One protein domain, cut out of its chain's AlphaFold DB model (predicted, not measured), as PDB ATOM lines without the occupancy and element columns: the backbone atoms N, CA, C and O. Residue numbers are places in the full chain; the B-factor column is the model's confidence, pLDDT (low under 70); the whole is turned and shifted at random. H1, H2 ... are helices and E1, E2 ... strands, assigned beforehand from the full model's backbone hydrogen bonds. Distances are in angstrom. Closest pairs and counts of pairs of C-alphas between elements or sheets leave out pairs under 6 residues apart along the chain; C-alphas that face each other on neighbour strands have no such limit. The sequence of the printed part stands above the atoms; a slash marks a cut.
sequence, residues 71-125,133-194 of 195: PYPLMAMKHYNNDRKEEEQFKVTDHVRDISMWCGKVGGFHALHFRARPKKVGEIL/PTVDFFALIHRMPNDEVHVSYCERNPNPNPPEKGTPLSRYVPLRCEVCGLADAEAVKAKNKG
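Overview. This is residues 71 to 125 and 133 to 194 of the 195 residues of the protein "uncharacterized protein LOC110273222" of Arachis duranensis (UniProt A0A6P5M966). A strongly twisted antiparallel sheet curls round one helix, H1, with E5 and E4 closest to it; short helices lie toward the two ends of an elongated outline, H3 at one end and H4 at the other. The long stretch of residues 157 to 184 has no named element and loops past the sheet on the side away from H1, leading to H4, and residues 189 to 194 stick out as a free tail. The printed part has 117 residues with four named helices and five named strands, in the order H1 E1 H2 E2 E3 H3 E4 E5 H4, and its class is mixed, helices and strands. The sheet is branched, with the antiparallel neighbour pairs E1 and E3, E2 and E3, E3 and E4, E4 and E5. The whole is compact by its radius of gyration of the C-alphas, 15.0 A, and spans 55 by 34 by 22 A.

Arrangement. H1, residues 72 to 81, is on the branched sheet made of E1, residues 90 to 92, E2, residues 102 to 106, E3, residues 109 to 118, E4, residues 135 to 143, and E5, residues 149 to 156. The closest C-alphas of H1 and E5 are those of Ala 76 and Cys 154, 5.9 A apart; those of H1 and E4 are Ala 76 and Ala 139, 6.2 A apart. E1 is an edge strand and pairs with E3, where N 91 and O 117 are 2.8 A apart, within hydrogen-bond range. H2, residues 96 to 99, only grazes the sheet with its residues 97 to 99; its closest C-alpha pair with E3 is Ile 99 and Phe 114, 5.4 A. H1 and H2 are close but not clearly touching, with the C-alphas of Pro 73 and Ile 99 at 7.3 A. E2 and E3 form a hairpin at 153 degrees between their directions, with N 104 and O 111 at 2.9 A. E3 bends by 52 degrees at residue 115, and its pairing is staggered: E2 lies beside residues 109 to 113 and E1 beside residues 116 to 118 on one side, E4 beside residues 109 to 116 on the other side. H3, residues 120 to 123, only grazes the sheet, only just on it with 5 pairs of C-alphas within 10 A, and is near E1. Between E3 and E4, N 110 and O 141 are 2.7 A apart. E4 and E5 form a hairpin at 160 degrees, with N 140 and O 153 at 2.9 A; E5 bends by 58 degrees at residue 152. H4, residues 185 to 192, is not on the sheet and is apart from H1. In H1 and H4 every O i to N i+4 pair is within hydrogen-bond range; H2 and H3 are too short for such a pair.

Along the chain. H1 begins at C-alpha 72, (4.712, 1.700, -16.672), and measures 14.1 A from first to last C-alpha. E1 measures 6.6 A, H2 5.2 A and E2 12.6 A. E3 is 26.8 A long and ends at C-alpha 118, (-4.554, -4.853, -31.206). H3 measures 5.9 A, E4 26.0 A and E5 20.4 A. H4 measures 10.7 A and ends at C-alpha 192, (29.953, 17.268, -25.934).

Size, cuts and confidence. The two C-alphas farthest apart are those of Leu 125 and Gly 194, at 56.4 A. Residues 126 to 132 are not printed, and C-alphas 125 and 133 are 14.5 A apart across this cut, in the link from H3 to E4. The link from E5 to H4 is long, with 28 residues; in it residues 176 to 177 pair with residues 182 to 183, antiparallel. The mean pLDDT of the printed part is 78.8, and 28 residues are under 70: residues 95 to 101, 121 to 125, 160 to 162, 165 to 166 and 184 to 194.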
ATOM      1  N   PRO A  71       3.355  -0.332 -13.244       83.44
ATOM      2  CA  PRO A  71       2.302   0.305 -14.051       83.44
ATOM      3  C   PRO A  71       2.800   0.934 -15.351       83.44
ATOM      4  O   PRO A  71       2.005   1.403 -16.164       83.44
ATOM      5  N   TYR A  72       4.111   0.957 -15.576       87.94
ATOM      6  CA  TYR A  72       4.712   1.700 -16.672       87.94
ATOM      7  C   TYR A  72       4.270   1.248 -18.075       87.94
ATOM      8  O   TYR A  72       3.925   2.129 -18.863       87.94
ATOM      9  N   PRO A  73       4.172  -0.056 -18.406       89.12
ATOM     10  CA  PRO A  73       3.646  -0.485 -19.706       89.12
ATOM     11  C   PRO A  73       2.197  -0.036 -19.940       89.12
ATOM     12  O   PRO A  73       1.847   0.385 -21.040       89.12
ATOM     13  N   LEU A  74       1.355  -0.058 -18.898       88.62
ATOM     14  CA  LEU A  74      -0.033   0.406 -18.989       88.62
ATOM     15  C   LEU A  74      -0.106   1.913 -19.240       88.62
ATOM     16  O   LEU A  74      -0.876   2.366 -20.087       88.62
ATOM     17  N   MET A  75       0.718   2.693 -18.537       89.88
ATOM     18  CA  MET A  75       0.805   4.139 -18.740       89.88
ATOM     19  C   MET A  75       1.325   4.487 -20.135       89.88
ATOM     20  O   MET A  75       0.745   5.345 -20.800       89.88
ATOM     21  N   ALA A  76       2.371   3.796 -20.595       92.31
ATOM     22  CA  ALA A  76       2.924   3.956 -21.935       92.31
ATOM     23  C   ALA A  76       1.872   3.668 -23.007       92.31
ATOM     24  O   ALA A  76       1.680   4.468 -23.919       92.31
ATOM     25  N   MET A  77       1.135   2.566 -22.861       93.00
ATOM     26  CA  MET A  77       0.099   2.196 -23.816       93.00
ATOM     27  C   MET A  77      -1.080   3.171 -23.801       93.00
ATOM     28  O   MET A  77      -1.596   3.531 -24.855       93.00
ATOM     29  N   LYS A  78      -1.486   3.663 -22.625       92.31
ATOM     30  CA  LYS A  78      -2.501   4.720 -22.526       92.31
ATOM     31  C   LYS A  78      -2.049   5.986 -23.254       92.31
ATOM     32  O   LYS A  78      -2.820   6.541 -24.026       92.31
ATOM     33  N   HIS A  79      -0.800   6.400 -23.050       93.06
ATOM     34  CA  HIS A  79      -0.209   7.537 -23.753       93.06
ATOM     35  C   HIS A  79      -0.187   7.318 -25.272       93.06
ATOM     36  O   HIS A  79      -0.624   8.189 -26.012       93.06
ATOM     37  N   TYR A  80       0.224   6.136 -25.741       92.94
ATOM     38  CA  TYR A  80       0.179   5.782 -27.161       92.94
ATOM     39  C   TYR A  80      -1.249   5.832 -27.725       92.94
ATOM     40  O   TYR A  80      -1.482   6.338 -28.816       92.94
ATOM     41  N   ASN A  81      -2.240   5.342 -26.992       93.94
ATOM     42  CA  ASN A  81      -3.612   5.282 -27.487       93.94
ATOM     43  C   ASN A  81      -4.364   6.623 -27.451       93.94
ATOM     44  O   ASN A  81      -5.394   6.717 -28.113       93.94
ATOM     45  N   ASN A  82      -3.893   7.630 -26.702       92.56
ATOM     46  CA  ASN A  82      -4.635   8.877 -26.456       92.56
ATOM     47  C   ASN A  82      -5.081   9.593 -27.741       92.56
ATOM     48  O   ASN A  82      -6.215  10.057 -27.807       92.56
ATOM     49  N   ASP A  83      -4.221   9.635 -28.760       89.06
ATOM     50  CA  ASP A  83      -4.486  10.361 -30.011       89.06
ATOM     51  C   ASP A  83      -4.972   9.445 -31.150       89.06
ATOM     52  O   ASP A  83      -5.051   9.859 -32.307       89.06
ATOM     53  N   ARG A  84      -5.272   8.174 -30.848       90.31
ATOM     54  CA  ARG A  84      -5.589   7.143 -31.845       90.31
ATOM     55  C   ARG A  84      -7.041   6.696 -31.758       90.31
ATOM     56  O   ARG A  84      -7.606   6.533 -30.674       90.31
ATOM     57  N   LYS A  85      -7.632   6.430 -32.926       90.06
ATOM     58  CA  LYS A  85      -8.971   5.833 -33.030       90.06
ATOM     59  C   LYS A  85      -8.960   4.442 -32.411       90.06
ATOM     60  O   LYS A  85      -7.960   3.739 -32.503       90.06
ATOM     61  N   GLU A  86     -10.090   4.012 -31.856       85.38
ATOM     62  CA  GLU A  86     -10.219   2.718 -31.170       85.38
ATOM     63  C   GLU A  86      -9.751   1.515 -32.008       85.38
ATOM     64  O   GLU A  86      -9.221   0.544 -31.474       85.38
ATOM     65  N   GLU A  87      -9.883   1.604 -33.330       84.38
ATOM     66  CA  GLU A  87      -9.478   0.556 -34.273       84.38
ATOM     67  C   GLU A  87      -7.962   0.347 -34.342       84.38
ATOM     68  O   GLU A  87      -7.498  -0.757 -34.614       84.38
ATOM     69  N   GLU A  88      -7.201   1.402 -34.065       86.38
ATOM     70  CA  GLU A  88      -5.739   1.438 -34.109       86.38
ATOM     71  C   GLU A  88      -5.121   1.290 -32.711       86.38
ATOM     72  O   GLU A  88      -3.898   1.321 -32.557       86.38
ATOM     73  N   GLN A  89      -5.959   1.167 -31.675       91.06
ATOM     74  CA  GLN A  89      -5.507   1.055 -30.297       91.06
ATOM     75  C   GLN A  89      -4.985  -0.344 -29.991       91.06
ATOM     76  O   GLN A  89      -5.459  -1.360 -30.508       91.06
ATOM     77  N   PHE A  90      -4.036  -0.389 -29.065       90.56
ATOM     78  CA  PHE A  90      -3.444  -1.624 -28.576       90.56
ATOM     79  C   PHE A  90      -3.728  -1.799 -27.083       90.56
ATOM     80  O   PHE A  90      -3.885  -0.839 -26.331       90.56
ATOM     81  N   LYS A  91      -3.783  -3.047 -26.633       89.94
ATOM     82  CA  LYS A  91      -3.833  -3.426 -25.224       89.94
ATOM     83  C   LYS A  91      -2.548  -4.177 -24.893       89.94
ATOM     84  O   LYS A  91      -2.148  -5.061 -25.647       89.94
ATOM     85  N   VAL A  92      -1.902  -3.836 -23.778       87.06
ATOM     86  CA  VAL A  92      -0.743  -4.593 -23.274       87.06
ATOM     87  C   VAL A  92      -1.133  -6.066 -23.121       87.06
ATOM     88  O   VAL A  92      -2.255  -6.368 -22.717       87.06
ATOM     89  N   THR A  93      -0.235  -6.977 -23.493       80.50
ATOM     90  CA  THR A  93      -0.481  -8.418 -23.383       80.50
ATOM     91  C   THR A  93      -0.749  -8.828 -21.941       80.50
ATOM     92  O   THR A  93      -0.059  -8.376 -21.033       80.50
ATOM     93  N   ASP A  94      -1.682  -9.759 -21.746       70.00
ATOM     94  CA  ASP A  94      -2.019 -10.276 -20.414       70.00
ATOM     95  C   ASP A  94      -1.032 -11.372 -19.929       70.00
ATOM     96  O   ASP A  94      -1.077 -11.792 -18.771       70.00
ATOM     97  N   HIS A  95      -0.112 -11.837 -20.789       69.19
ATOM     98  CA  HIS A  95       0.896 -12.843 -20.437       69.19
ATOM     99  C   HIS A  95       2.115 -12.226 -19.750       69.19
ATOM    100  O   HIS A  95       2.807 -11.391 -20.326       69.19
ATOM    101  N   VAL A  96       2.449 -12.721 -18.552       64.31
ATOM    102  CA  VAL A  96       3.552 -12.205 -17.714       64.31
ATOM    103  C   VAL A  96       4.894 -12.168 -18.440       64.31
ATOM    104  O   VAL A  96       5.653 -11.216 -18.277       64.31
ATOM    105  N   ARG A  97       5.166 -13.164 -19.288       64.62
ATOM    106  CA  ARG A  97       6.406 -13.237 -20.076       64.62
ATOM    107  C   ARG A  97       6.511 -12.144 -21.149       64.62
ATOM    108  O   ARG A  97       7.619 -11.809 -21.549       64.62
ATOM    109  N   ASP A  98       5.383 -11.576 -21.569       66.06
ATOM    110  CA  ASP A  98       5.283 -10.588 -22.649       66.06
ATOM    111  C   ASP A  98       5.072  -9.143 -22.133       66.06
ATOM    112  O   ASP A  98       5.323  -8.176 -22.857       66.06
ATOM    113  N   ILE A  99       4.656  -8.978 -20.867       65.94
ATOM    114  CA  ILE A  99       4.310  -7.687 -20.231       65.94
ATOM    115  C   ILE A  99       5.476  -6.691 -20.193       65.94
ATOM    116  O   ILE A  99       5.277  -5.494 -20.384       65.94
ATOM    117  N   SER A 100       6.687  -7.152 -19.903       66.00
ATOM    118  CA  SER A 100       7.891  -6.332 -20.009       66.00
ATOM    119  C   SER A 100       9.061  -7.258 -20.245       66.00
ATOM    120  O   SER A 100       9.537  -7.933 -19.334       66.00
ATOM    121  N   MET A 101       9.488  -7.308 -21.500       67.25
ATOM    122  CA  MET A 101      10.610  -8.140 -21.883       67.25
ATOM    123  C   MET A 101      11.886  -7.552 -21.296       67.25
ATOM    124  O   MET A 101      12.604  -8.296 -20.640       67.25
ATOM    125  N   TRP A 102      12.108  -6.231 -21.416       72.44
ATOM    126  CA  TRP A 102      13.235  -5.522 -20.793       72.44
ATOM    127  C   TRP A 102      12.827  -4.193 -20.154       72.44
ATOM    128  O   TRP A 102      12.110  -3.385 -20.743       72.44
ATOM    129  N   CYS A 103      13.379  -3.936 -18.968       75.25
ATOM    130  CA  CYS A 103      13.305  -2.661 -18.266       75.25
ATOM    131  C   CYS A 103      14.717  -2.256 -17.835       75.25
ATOM    132  O   CYS A 103      15.405  -3.018 -17.155       75.25
ATOM    133  N   GLY A 104      15.152  -1.064 -18.233       76.81
ATOM    134  CA  GLY A 104      16.446  -0.508 -17.853       76.81
ATOM    135  C   GLY A 104      16.287   0.903 -17.309       76.81
ATOM    136  O   GLY A 104      15.607   1.732 -17.912       76.81
ATOM    137  N   LYS A 105      16.934   1.195 -16.178       81.06
ATOM    138  CA  LYS A 105      17.062   2.571 -15.696       81.06
ATOM    139  C   LYS A 105      18.279   3.212 -16.356       81.06
ATOM    140  O   LYS A 105      19.385   2.698 -16.216       81.06
ATOM    141  N   VAL A 106      18.078   4.330 -17.045       76.19
ATOM    142  CA  VAL A 106      19.149   5.114 -17.668       76.19
ATOM    143  C   VAL A 106      19.038   6.550 -17.172       76.19
ATOM    144  O   VAL A 106      18.101   7.272 -17.514       76.19
ATOM    145  N   GLY A 107      19.950   6.939 -16.279       77.44
ATOM    146  CA  GLY A 107      19.872   8.214 -15.569       77.44
ATOM    147  C   GLY A 107      18.557   8.360 -14.789       77.44
ATOM    148  O   GLY A 107      18.237   7.543 -13.919       77.44
ATOM    149  N   GLY A 108      17.796   9.413 -15.099       79.50
ATOM    150  CA  GLY A 108      16.468   9.678 -14.530       79.50
ATOM    151  C   GLY A 108      15.312   8.944 -15.222       79.50
ATOM    152  O   GLY A 108      14.170   9.084 -14.789       79.50
ATOM    153  N   PHE A 109      15.587   8.177 -16.277       85.69
ATOM    154  CA  PHE A 109      14.569   7.528 -17.095       85.69
ATOM    155  C   PHE A 109      14.477   6.023 -16.845       85.69
ATOM    156  O   PHE A 109      15.461   5.351 -16.542       85.69
ATOM    157  N   HIS A 110      13.282   5.492 -17.064       87.50
ATOM    158  CA  HIS A 110      12.974   4.084 -17.240       87.50
ATOM    159  C   HIS A 110      12.694   3.837 -18.722       87.50
ATOM    160  O   HIS A 110      11.688   4.299 -19.262       87.50
ATOM    161  N   ALA A 111      13.603   3.123 -19.375       87.69
ATOM    162  CA  ALA A 111      13.430   2.625 -20.729       87.69
ATOM    163  C   ALA A 111      12.788   1.237 -20.678       87.69
ATOM    164  O   ALA A 111      13.186   0.391 -19.872       87.69
ATOM    165  N   LEU A 112      11.802   1.011 -21.539       88.00
ATOM    166  CA  LEU A 112      10.940  -0.163 -21.502       88.00
ATOM    167  C   LEU A 112      10.811  -0.777 -22.887       88.00
ATOM    168  O   LEU A 112      10.668  -0.061 -23.877       88.00
ATOM    169  N   HIS A 113      10.777  -2.102 -22.917       88.75
ATOM    170  CA  HIS A 113      10.328  -2.911 -24.038       88.75
ATOM    171  C   HIS A 113       9.225  -3.851 -23.550       88.75
ATOM    172  O   HIS A 113       9.402  -4.572 -22.563       88.75
ATOM    173  N   PHE A 114       8.073  -3.811 -24.211       87.69
ATOM    174  CA  PHE A 114       6.894  -4.600 -23.856       87.69
ATOM    175  C   PHE A 114       6.095  -4.983 -25.096       87.69
ATOM    176  O   PHE A 114       6.266  -4.383 -26.158       87.69
ATOM    177  N   ARG A 115       5.208  -5.970 -24.962       87.94
ATOM    178  CA  ARG A 115       4.327  -6.405 -26.044       87.94
ATOM    179  C   ARG A 115       2.890  -5.979 -25.816       87.94
ATOM    180  O   ARG A 115       2.393  -5.890 -24.692       87.94
ATOM    181  N   ALA A 116       2.201  -5.732 -26.918       88.25
ATOM    182  CA  ALA A 116       0.790  -5.398 -26.925       88.25
ATOM    183  C   ALA A 116       0.084  -6.055 -28.112       88.25
ATOM    184  O   ALA A 116       0.696  -6.363 -29.131       88.25
ATOM    185  N   ARG A 117      -1.219  -6.276 -27.975       87.44
ATOM    186  CA  ARG A 117      -2.093  -6.822 -29.015       87.44
ATOM    187  C   ARG A 117      -3.067  -5.744 -29.484       87.44
ATOM    188  O   ARG A 117      -3.439  -4.890 -28.678       87.44
ATOM    189  N   PRO A 118      -3.503  -5.757 -30.750       86.88
ATOM    190  CA  PRO A 118      -4.554  -4.853 -31.206       86.88
ATOM    191  C   PRO A 118      -5.836  -5.051 -30.386       86.88
ATOM    192  O   PRO A 118      -6.253  -6.185 -30.148       86.88
ATOM    193  N   LYS A 119      -6.484  -3.958 -29.978       83.12
ATOM    194  CA  LYS A 119      -7.689  -4.003 -29.137       83.12
ATOM    195  C   LYS A 119      -8.863  -4.670 -29.866       83.12
ATOM    196  O   LYS A 119      -9.517  -5.528 -29.288       83.12
ATOM    197  N   LYS A 120      -9.063  -4.348 -31.151       70.38
ATOM    198  CA  LYS A 120     -10.138  -4.915 -31.987       70.38
ATOM    199  C   LYS A 120      -9.988  -6.400 -32.322       70.38
ATOM    200  O   LYS A 120     -10.983  -7.073 -32.542       70.38
ATOM    201  N   VAL A 121      -8.766  -6.929 -32.356       56.81
ATOM    202  CA  VAL A 121      -8.548  -8.357 -32.663       56.81
ATOM    203  C   VAL A 121      -8.913  -9.239 -31.458       56.81
ATOM    204  O   VAL A 121      -9.225 -10.410 -31.625       56.81
ATOM    205  N   GLY A 122      -8.976  -8.664 -30.252       50.19
ATOM    206  CA  GLY A 122      -9.461  -9.342 -29.047       50.19
ATOM    207  C   GLY A 122     -10.961  -9.672 -29.038       50.19
ATOM    208  O   GLY A 122     -11.407 -10.332 -28.106       50.19
ATOM    209  N   GLU A 123     -11.728  -9.242 -30.047       50.59
ATOM    210  CA  GLU A 123     -13.125  -9.661 -30.259       50.59
ATOM    211  C   GLU A 123     -13.248 -10.878 -31.196       50.59
ATOM    212  O   GLU A 123     -14.349 -11.396 -31.400       50.59
ATOM    213  N   ILE A 124     -12.137 -11.367 -31.764       49.00
ATOM    214  CA  ILE A 124     -12.149 -12.579 -32.583       49.00
ATOM    215  C   ILE A 124     -12.225 -13.798 -31.653       49.00
ATOM    216  O   ILE A 124     -11.346 -14.049 -30.834       49.00
ATOM    217  N   LEU A 125     -13.362 -14.480 -31.793       45.84
ATOM    218  CA  LEU A 125     -13.850 -15.731 -31.210       45.84
ATOM    219  C   LEU A 125     -12.816 -16.639 -30.503       45.84
ATOM    220  O   LEU A 125     -11.764 -16.928 -31.071       45.84
ATOM    221  N   PRO A 133      -1.577 -11.640 -33.155       75.19
ATOM    222  CA  PRO A 133      -0.211 -11.176 -33.314       75.19
ATOM    223  C   PRO A 133       0.123 -10.145 -32.236       75.19
ATOM    224  O   PRO A 133      -0.505  -9.086 -32.127       75.19
ATOM    225  N   THR A 134       1.125 -10.466 -31.421       81.31
ATOM    226  CA  THR A 134       1.724  -9.522 -30.480       81.31
ATOM    227  C   THR A 134       2.693  -8.612 -31.212       81.31
ATOM    228  O   THR A 134       3.450  -9.051 -32.073       81.31
ATOM    229  N   VAL A 135       2.695  -7.347 -30.827       87.19
ATOM    230  CA  VAL A 135       3.543  -6.308 -31.395       87.19
ATOM    231  C   VAL A 135       4.430  -5.747 -30.295       87.19
ATOM    232  O   VAL A 135       3.955  -5.476 -29.193       87.19
ATOM    233  N   ASP A 136       5.711  -5.564 -30.598       88.44
ATOM    234  CA  ASP A 136       6.680  -4.971 -29.683       88.44
ATOM    235  C   ASP A 136       6.567  -3.438 -29.648       88.44
ATOM    236  O   ASP A 136       6.373  -2.782 -30.674       88.44
ATOM    237  N   PHE A 137       6.723  -2.869 -28.457       91.06
ATOM    238  CA  PHE A 137       6.692  -1.437 -28.179       91.06
ATOM    239  C   PHE A 137       7.897  -1.025 -27.349       91.06
ATOM    240  O   PHE A 137       8.319  -1.745 -26.440       91.06
ATOM    241  N   PHE A 138       8.397   0.175 -27.621       91.19
ATOM    242  CA  PHE A 138       9.411   0.830 -26.814       91.19
ATOM    243  C   PHE A 138       8.831   2.073 -26.162       91.19
ATOM    244  O   PHE A 138       8.127   2.847 -26.809       91.19
ATOM    245  N   ALA A 139       9.145   2.283 -24.886       91.75
ATOM    246  CA  ALA A 139       8.707   3.467 -24.165       91.75
ATOM    247  C   ALA A 139       9.795   4.035 -23.257       91.75
ATOM    248  O   ALA A 139      10.662   3.313 -22.760       91.75
ATOM    249  N   LEU A 140       9.716   5.343 -23.028       91.31
ATOM    250  CA  LEU A 140      10.552   6.069 -22.086       91.31
ATOM    251  C   LEU A 140       9.670   6.806 -21.085       91.31
ATOM    252  O   LEU A 140       8.863   7.665 -21.453       91.31
ATOM    253  N   ILE A 141       9.854   6.480 -19.813       91.44
ATOM    254  CA  ILE A 141       9.061   7.000 -18.705       91.44
ATOM    255  C   ILE A 141      10.001   7.579 -17.654       91.44
ATOM    256  O   ILE A 141      11.079   7.046 -17.417       91.44
ATOM    257  N   HIS A 142       9.612   8.661 -16.995       88.38
ATOM    258  CA  HIS A 142      10.341   9.181 -15.843       88.38
ATOM    259  C   HIS A 142       9.380   9.789 -14.824       88.38
ATOM    260  O   HIS A 142       8.208  10.024 -15.113       88.38
ATOM    261  N   ARG A 143       9.883  10.045 -13.616       87.06
ATOM    262  CA  ARG A 143       9.145  10.819 -12.615       87.06
ATOM    263  C   ARG A 143       9.400  12.307 -12.825       87.06
ATOM    264  O   ARG A 143      10.518  12.709 -13.154       87.06
ATOM    265  N   MET A 144       8.356  13.104 -12.688       83.12
ATOM    266  CA  MET A 144       8.406  14.555 -12.610       83.12
ATOM    267  C   MET A 144       8.724  14.996 -11.167       83.12
ATOM    268  O   MET A 144       8.610  14.193 -10.240       83.12
ATOM    269  N   PRO A 145       9.120  16.264 -10.948       77.44
ATOM    270  CA  PRO A 145       9.435  16.784  -9.612       77.44
ATOM    271  C   PRO A 145       8.270  16.756  -8.611       77.44
ATOM    272  O   PRO A 145       8.501  16.791  -7.409       77.44
ATOM    273  N   ASN A 146       7.030  16.704  -9.096       82.62
ATOM    274  CA  ASN A 146       5.804  16.570  -8.304       82.62
ATOM    275  C   ASN A 146       5.411  15.099  -8.044       82.62
ATOM    276  O   ASN A 146       4.261  14.831  -7.714       82.62
ATOM    277  N   ASP A 147       6.339  14.155  -8.247       77.75
ATOM    278  CA  ASP A 147       6.133  12.702  -8.182       77.75
ATOM    279  C   ASP A 147       5.140  12.120  -9.207       77.75
ATOM    280  O   ASP A 147       4.887  10.910  -9.212       77.75
ATOM    281  N   GLU A 148       4.634  12.926 -10.145       85.19
ATOM    282  CA  GLU A 148       3.835  12.415 -11.255       85.19
ATOM    283  C   GLU A 148       4.709  11.629 -12.236       85.19
ATOM    284  O   GLU A 148       5.885  11.922 -12.462       85.19
ATOM    285  N   VAL A 149       4.140  10.589 -12.836       87.38
ATOM    286  CA  VAL A 149       4.844   9.771 -13.823       87.38
ATOM    287  C   VAL A 149       4.532  10.312 -15.210       87.38
ATOM    288  O   VAL A 149       3.373  10.354 -15.622       87.38
ATOM    289  N   HIS A 150       5.574  10.672 -15.948       90.31
ATOM    290  CA  HIS A 150       5.463  11.198 -17.295       90.31
ATOM    291  C   HIS A 150       5.985  10.200 -18.327       90.31
ATOM    292  O   HIS A 150       7.088   9.658 -18.202       90.31
ATOM    293  N   VAL A 151       5.181   9.970 -19.365       92.50
ATOM    294  CA  VAL A 151       5.567   9.185 -20.537       92.50
ATOM    295  C   VAL A 151       6.114  10.146 -21.582       92.50
ATOM    296  O   VAL A 151       5.375  10.922 -22.172       92.50
ATOM    297  N   SER A 152       7.424  10.095 -21.791       90.69
ATOM    298  CA  SER A 152       8.132  10.973 -22.728       90.69
ATOM    299  C   SER A 152       8.193  10.435 -24.157       90.69
ATOM    300  O   SER A 152       8.374  11.207 -25.093       90.69
ATOM    301  N   TYR A 153       8.069   9.119 -24.321       91.56
ATOM    302  CA  TYR A 153       8.104   8.441 -25.610       91.56
ATOM    303  C   TYR A 153       7.351   7.118 -25.500       91.56
ATOM    304  O   TYR A 153       7.513   6.402 -24.508       91.56
ATOM    305  N   CYS A 154       6.560   6.776 -26.512       92.62
ATOM    306  CA  CYS A 154       6.035   5.432 -26.702       92.62
ATOM    307  C   CYS A 154       5.762   5.204 -28.186       92.62
ATOM    308  O   CYS A 154       4.920   5.890 -28.762       92.62
ATOM    309  N   GLU A 155       6.423   4.225 -28.794       91.81
ATOM    310  CA  GLU A 155       6.194   3.864 -30.192       91.81
ATOM    311  C   GLU A 155       6.273   2.357 -30.416       91.81
ATOM    312  O   GLU A 155       6.898   1.601 -29.666       91.81
ATOM    313  N   ARG A 156       5.614   1.934 -31.492       90.88
ATOM    314  CA  ARG A 156       5.676   0.575 -32.013       90.88
ATOM    315  C   ARG A 156       7.071   0.306 -32.582       90.88
ATOM    316  O   ARG A 156       7.587   1.123 -33.338       90.88
ATOM    317  N   ASN A 157       7.639  -0.865 -32.296       85.25
ATOM    318  CA  ASN A 157       8.853  -1.332 -32.957       85.25
ATOM    319  C   ASN A 157       8.575  -1.510 -34.464       85.25
ATOM    320  O   ASN A 157       7.705  -2.311 -34.826       85.25
ATOM    321  N   PRO A 158       9.279  -0.789 -35.353       74.81
ATOM    322  CA  PRO A 158       9.103  -0.949 -36.793       74.81
ATOM    323  C   PRO A 158       9.651  -2.289 -37.300       74.81
ATOM    324  O   PRO A 158       9.230  -2.758 -38.356       74.81
ATOM    325  N   ASN A 159      10.568  -2.920 -36.557       75.38
ATOM    326  CA  ASN A 159      11.143  -4.205 -36.926       75.38
ATOM    327  C   ASN A 159      10.306  -5.361 -36.358       75.38
ATOM    328  O   ASN A 159       9.955  -5.333 -35.179       75.38
ATOM    329  N   PRO A 160      10.039  -6.415 -37.151       65.06
ATOM    330  CA  PRO A 160       9.309  -7.594 -36.679       65.06
ATOM    331  C   PRO A 160      10.134  -8.455 -35.713       65.06
ATOM    332  O   PRO A 160       9.580  -9.286 -35.002       65.06
ATOM    333  N   ASN A 161      11.457  -8.265 -35.689       68.06
ATOM    334  CA  ASN A 161      12.346  -9.008 -34.810       68.06
ATOM    335  C   ASN A 161      12.472  -8.309 -33.447       68.06
ATOM    336  O   ASN A 161      12.622  -7.078 -33.403       68.06
ATOM    337  N   PRO A 162      12.474  -9.075 -32.341       67.00
ATOM    338  CA  PRO A 162      12.743  -8.525 -31.024       67.00
ATOM    339  C   PRO A 162      14.171  -7.956 -30.968       67.00
ATOM    340  O   PRO A 162      15.050  -8.413 -31.706       67.00
ATOM    341  N   PRO A 163      14.428  -6.967 -30.097       70.31
ATOM    342  CA  PRO A 163      15.766  -6.417 -29.921       70.31
ATOM    343  C   PRO A 163      16.778  -7.514 -29.544       70.31
ATOM    344  O   PRO A 163      16.476  -8.429 -28.774       70.31
ATOM    345  N   GLU A 164      17.995  -7.425 -30.090       74.12
ATOM    346  CA  GLU A 164      19.061  -8.405 -29.845       74.12
ATOM    347  C   GLU A 164      19.507  -8.384 -28.383       74.12
ATOM    348  O   GLU A 164      19.822  -7.319 -27.836       74.12
ATOM    349  N   LYS A 165      19.552  -9.559 -27.742       68.56
ATOM    350  CA  LYS A 165      19.854  -9.704 -26.311       68.56
ATOM    351  C   LYS A 165      21.160  -8.993 -25.941       68.56
ATOM    352  O   LYS A 165      22.212  -9.301 -26.485       68.56
ATOM    353  N   GLY A 166      21.086  -8.065 -24.985       68.38
ATOM    354  CA  GLY A 166      22.237  -7.271 -24.531       68.38
ATOM    355  C   GLY A 166      22.402  -5.922 -25.236       68.38
ATOM    356  O   GLY A 166      23.262  -5.134 -24.846       68.38
ATOM    357  N   THR A 167      21.561  -5.609 -26.224       77.00
ATOM    358  CA  THR A 167      21.529  -4.275 -26.829       77.00
ATOM    359  C   THR A 167      20.953  -3.268 -25.833       77.00
ATOM    360  O   THR A 167      19.862  -3.494 -25.301       77.00
ATOM    361  N   PRO A 168      21.635  -2.140 -25.566       77.12
ATOM    362  CA  PRO A 168      21.109  -1.146 -24.645       77.12
ATOM    363  C   PRO A 168      19.843  -0.507 -25.226       77.12
ATOM    364  O   PRO A 168      19.827  -0.079 -26.383       77.12
ATOM    365  N   LEU A 169      18.792  -0.400 -24.403       77.88
ATOM    366  CA  LEU A 169      17.503   0.182 -24.809       77.88
ATOM    367  C   LEU A 169      17.641   1.616 -25.342       77.88
ATOM    368  O   LEU A 169      16.844   2.033 -26.173       77.88
ATOM    369  N   SER A 170      18.694   2.335 -24.945       76.88
ATOM    370  CA  SER A 170      19.043   3.670 -25.445       76.88
ATOM    371  C   SER A 170      19.226   3.766 -26.964       76.88
ATOM    372  O   SER A 170      19.196   4.868 -27.506       76.88
ATOM    373  N   ARG A 171      19.408   2.638 -27.667       79.75
ATOM    374  CA  ARG A 171      19.414   2.600 -29.137       79.75
ATOM    375  C   ARG A 171      18.019   2.690 -29.757       79.75
ATOM    376  O   ARG A 171      17.914   3.095 -30.908       79.75
ATOM    377  N   TYR A 172      16.986   2.301 -29.015       82.06
ATOM    378  CA  TYR A 172      15.598   2.258 -29.481       82.06
ATOM    379  C   TYR A 172      14.762   3.411 -28.932       82.06
ATOM    380  O   TYR A 172      13.828   3.847 -29.593       82.06
ATOM    381  N   VAL A 173      15.095   3.916 -27.738       84.56
ATOM    382  CA  VAL A 173      14.377   5.037 -27.120       84.56
ATOM    383  C   VAL A 173      15.223   6.311 -27.093       84.56
ATOM    384  O   VAL A 173      16.381   6.281 -26.665       84.56
ATOM    385  N   PRO A 174      14.660   7.466 -27.488       85.25
ATOM    386  CA  PRO A 174      15.357   8.737 -27.386       85.25
ATOM    387  C   PRO A 174      15.428   9.153 -25.915       85.25
ATOM    388  O   PRO A 174      14.420   9.571 -25.368       85.25
ATOM    389  N   LEU A 175      16.602   9.066 -25.277       85.38
ATOM    390  CA  LEU A 175      16.830   9.368 -23.847       85.38
ATOM    391  C   LEU A 175      16.721  10.866 -23.485       85.38
ATOM    392  O   LEU A 175      17.649  11.487 -22.955       85.38
ATOM    393  N   ARG A 176      15.585  11.468 -23.817       86.62
ATOM    394  CA  ARG A 176      15.241  12.859 -23.559       86.62
ATOM    395  C   ARG A 176      13.734  12.990 -23.377       86.62
ATOM    396  O   ARG A 176      12.961  12.260 -23.984       86.62
ATOM    397  N   CYS A 177      13.327  13.978 -22.602       87.88
ATOM    398  CA  CYS A 177      11.952  14.421 -22.507       87.88
ATOM    399  C   CYS A 177      11.895  15.913 -22.823       87.88
ATOM    400  O   CYS A 177      12.427  16.725 -22.067       87.88
ATOM    401  N   GLU A 178      11.245  16.269 -23.929       84.12
ATOM    402  CA  GLU A 178      11.127  17.664 -24.370       84.12
ATOM    403  C   GLU A 178      10.200  18.469 -23.450       84.12
ATOM    404  O   GLU A 178      10.527  19.595 -23.091       84.12
ATOM    405  N   VAL A 179       9.110  17.856 -22.974       83.75
ATOM    406  CA  VAL A 179       8.144  18.482 -22.050       83.75
ATOM    407  C   VAL A 179       8.797  18.867 -20.718       83.75
ATOM    408  O   VAL A 179       8.519  19.928 -20.172       83.75
ATOM    409  N   CYS A 180       9.681  18.017 -20.195       84.25
ATOM    410  CA  CYS A 180      10.323  18.231 -18.896       84.25
ATOM    411  C   CYS A 180      11.739  18.808 -18.999       84.25
ATOM    412  O   CYS A 180      12.386  18.993 -17.971       84.25
ATOM    413  N   GLY A 181      12.249  19.042 -20.213       79.12
ATOM    414  CA  GLY A 181      13.624  19.494 -20.438       79.12
ATOM    415  C   GLY A 181      14.697  18.528 -19.917       79.12
ATOM    416  O   GLY A 181      15.823  18.943 -19.652       79.12
ATOM    417  N   LEU A 182      14.362  17.247 -19.737       79.44
ATOM    418  CA  LEU A 182      15.289  16.243 -19.222       79.44
ATOM    419  C   LEU A 182      16.066  15.617 -20.377       79.44
ATOM    420  O   LEU A 182      15.492  15.234 -21.393       79.44
ATOM    421  N   ALA A 183      17.367  15.440 -20.201       76.75
ATOM    422  CA  ALA A 183      18.206  14.660 -21.097       76.75
ATOM    423  C   ALA A 183      19.137  13.790 -20.258       76.75
ATOM    424  O   ALA A 183      19.552  14.192 -19.169       76.75
ATOM    425  N   ASP A 184      19.454  12.595 -20.748       69.94
ATOM    426  CA  ASP A 184      20.394  11.731 -20.047       69.94
ATOM    427  C   ASP A 184      21.781  12.395 -19.958       69.94
ATOM    428  O   ASP A 184      22.334  12.875 -20.952       69.94
ATOM    429  N   ALA A 185      22.342  12.427 -18.748       60.47
ATOM    430  CA  ALA A 185      23.625  13.051 -18.462       60.47
ATOM    431  C   ALA A 185      24.765  12.404 -19.265       60.47
ATOM    432  O   ALA A 185      25.713  13.095 -19.639       60.47
ATOM    433  N   GLU A 186      24.679  11.107 -19.569       63.00
ATOM    434  CA  GLU A 186      25.653  10.425 -20.427       63.00
ATOM    435  C   GLU A 186      25.451  10.760 -21.910       63.00
ATOM    436  O   GLU A 186      26.427  11.066 -22.597       63.00
ATOM    437  N   ALA A 187      24.206  10.826 -22.395       56.66
ATOM    438  CA  ALA A 187      23.891  11.245 -23.764       56.66
ATOM    439  C   ALA A 187      24.298  12.706 -24.060       56.66
ATOM    440  O   ALA A 187      24.790  13.015 -25.149       56.66
ATOM    441  N   VAL A 188      24.154  13.605 -23.080       51.88
ATOM    442  CA  VAL A 188      24.634  14.996 -23.159       51.88
ATOM    443  C   VAL A 188      26.167  15.050 -23.131       51.88
ATOM    444  O   VAL A 188      26.771  15.752 -23.944       51.88
ATOM    445  N   LYS A 189      26.825  14.269 -22.258       52.28
ATOM    446  CA  LYS A 189      28.298  14.182 -22.201       52.28
ATOM    447  C   LYS A 189      28.910  13.577 -23.470       52.28
ATOM    448  O   LYS A 189      29.970  14.030 -23.890       52.28
ATOM    449  N   ALA A 190      28.260  12.602 -24.101       54.69
ATOM    450  CA  ALA A 190      28.728  11.981 -25.340       54.69
ATOM    451  C   ALA A 190      28.671  12.946 -26.537       54.69
ATOM    452  O   ALA A 190      29.613  12.994 -27.322       54.69
ATOM    453  N   LYS A 191      27.622  13.778 -26.639       50.56
ATOM    454  CA  LYS A 191      27.535  14.833 -27.670       50.56
ATOM    455  C   LYS A 191      28.567  15.948 -27.482       50.56
ATOM    456  O   LYS A 191      29.014  16.525 -28.467       50.56
ATOM    457  N   ASN A 192      28.969  16.227 -26.242       45.97
ATOM    458  CA  ASN A 192      29.953  17.268 -25.934       45.97
ATOM    459  C   ASN A 192      31.416  16.810 -26.049       45.97
ATOM    460  O   ASN A 192      32.297  17.657 -26.075       45.97
ATOM    461  N   LYS A 193      31.698  15.503 -26.154       47.94
ATOM    462  CA  LYS A 193      33.060  14.980 -26.388       47.94
ATOM    463  C   LYS A 193      33.521  15.050 -27.854       47.94
ATOM    464  O   LYS A 193      34.651  14.670 -28.137       47.94
ATOM    465  N   GLY A 194      32.659  15.495 -28.770       51.28
ATOM    466  CA  GLY A 194      32.956  15.643 -30.200       51.28
ATOM    467  C   GLY A 194      33.055  17.093 -30.688       51.28
ATOM    468  O   GLY A 194      32.929  17.314 -31.889       51.28
TER     469      GLY A 194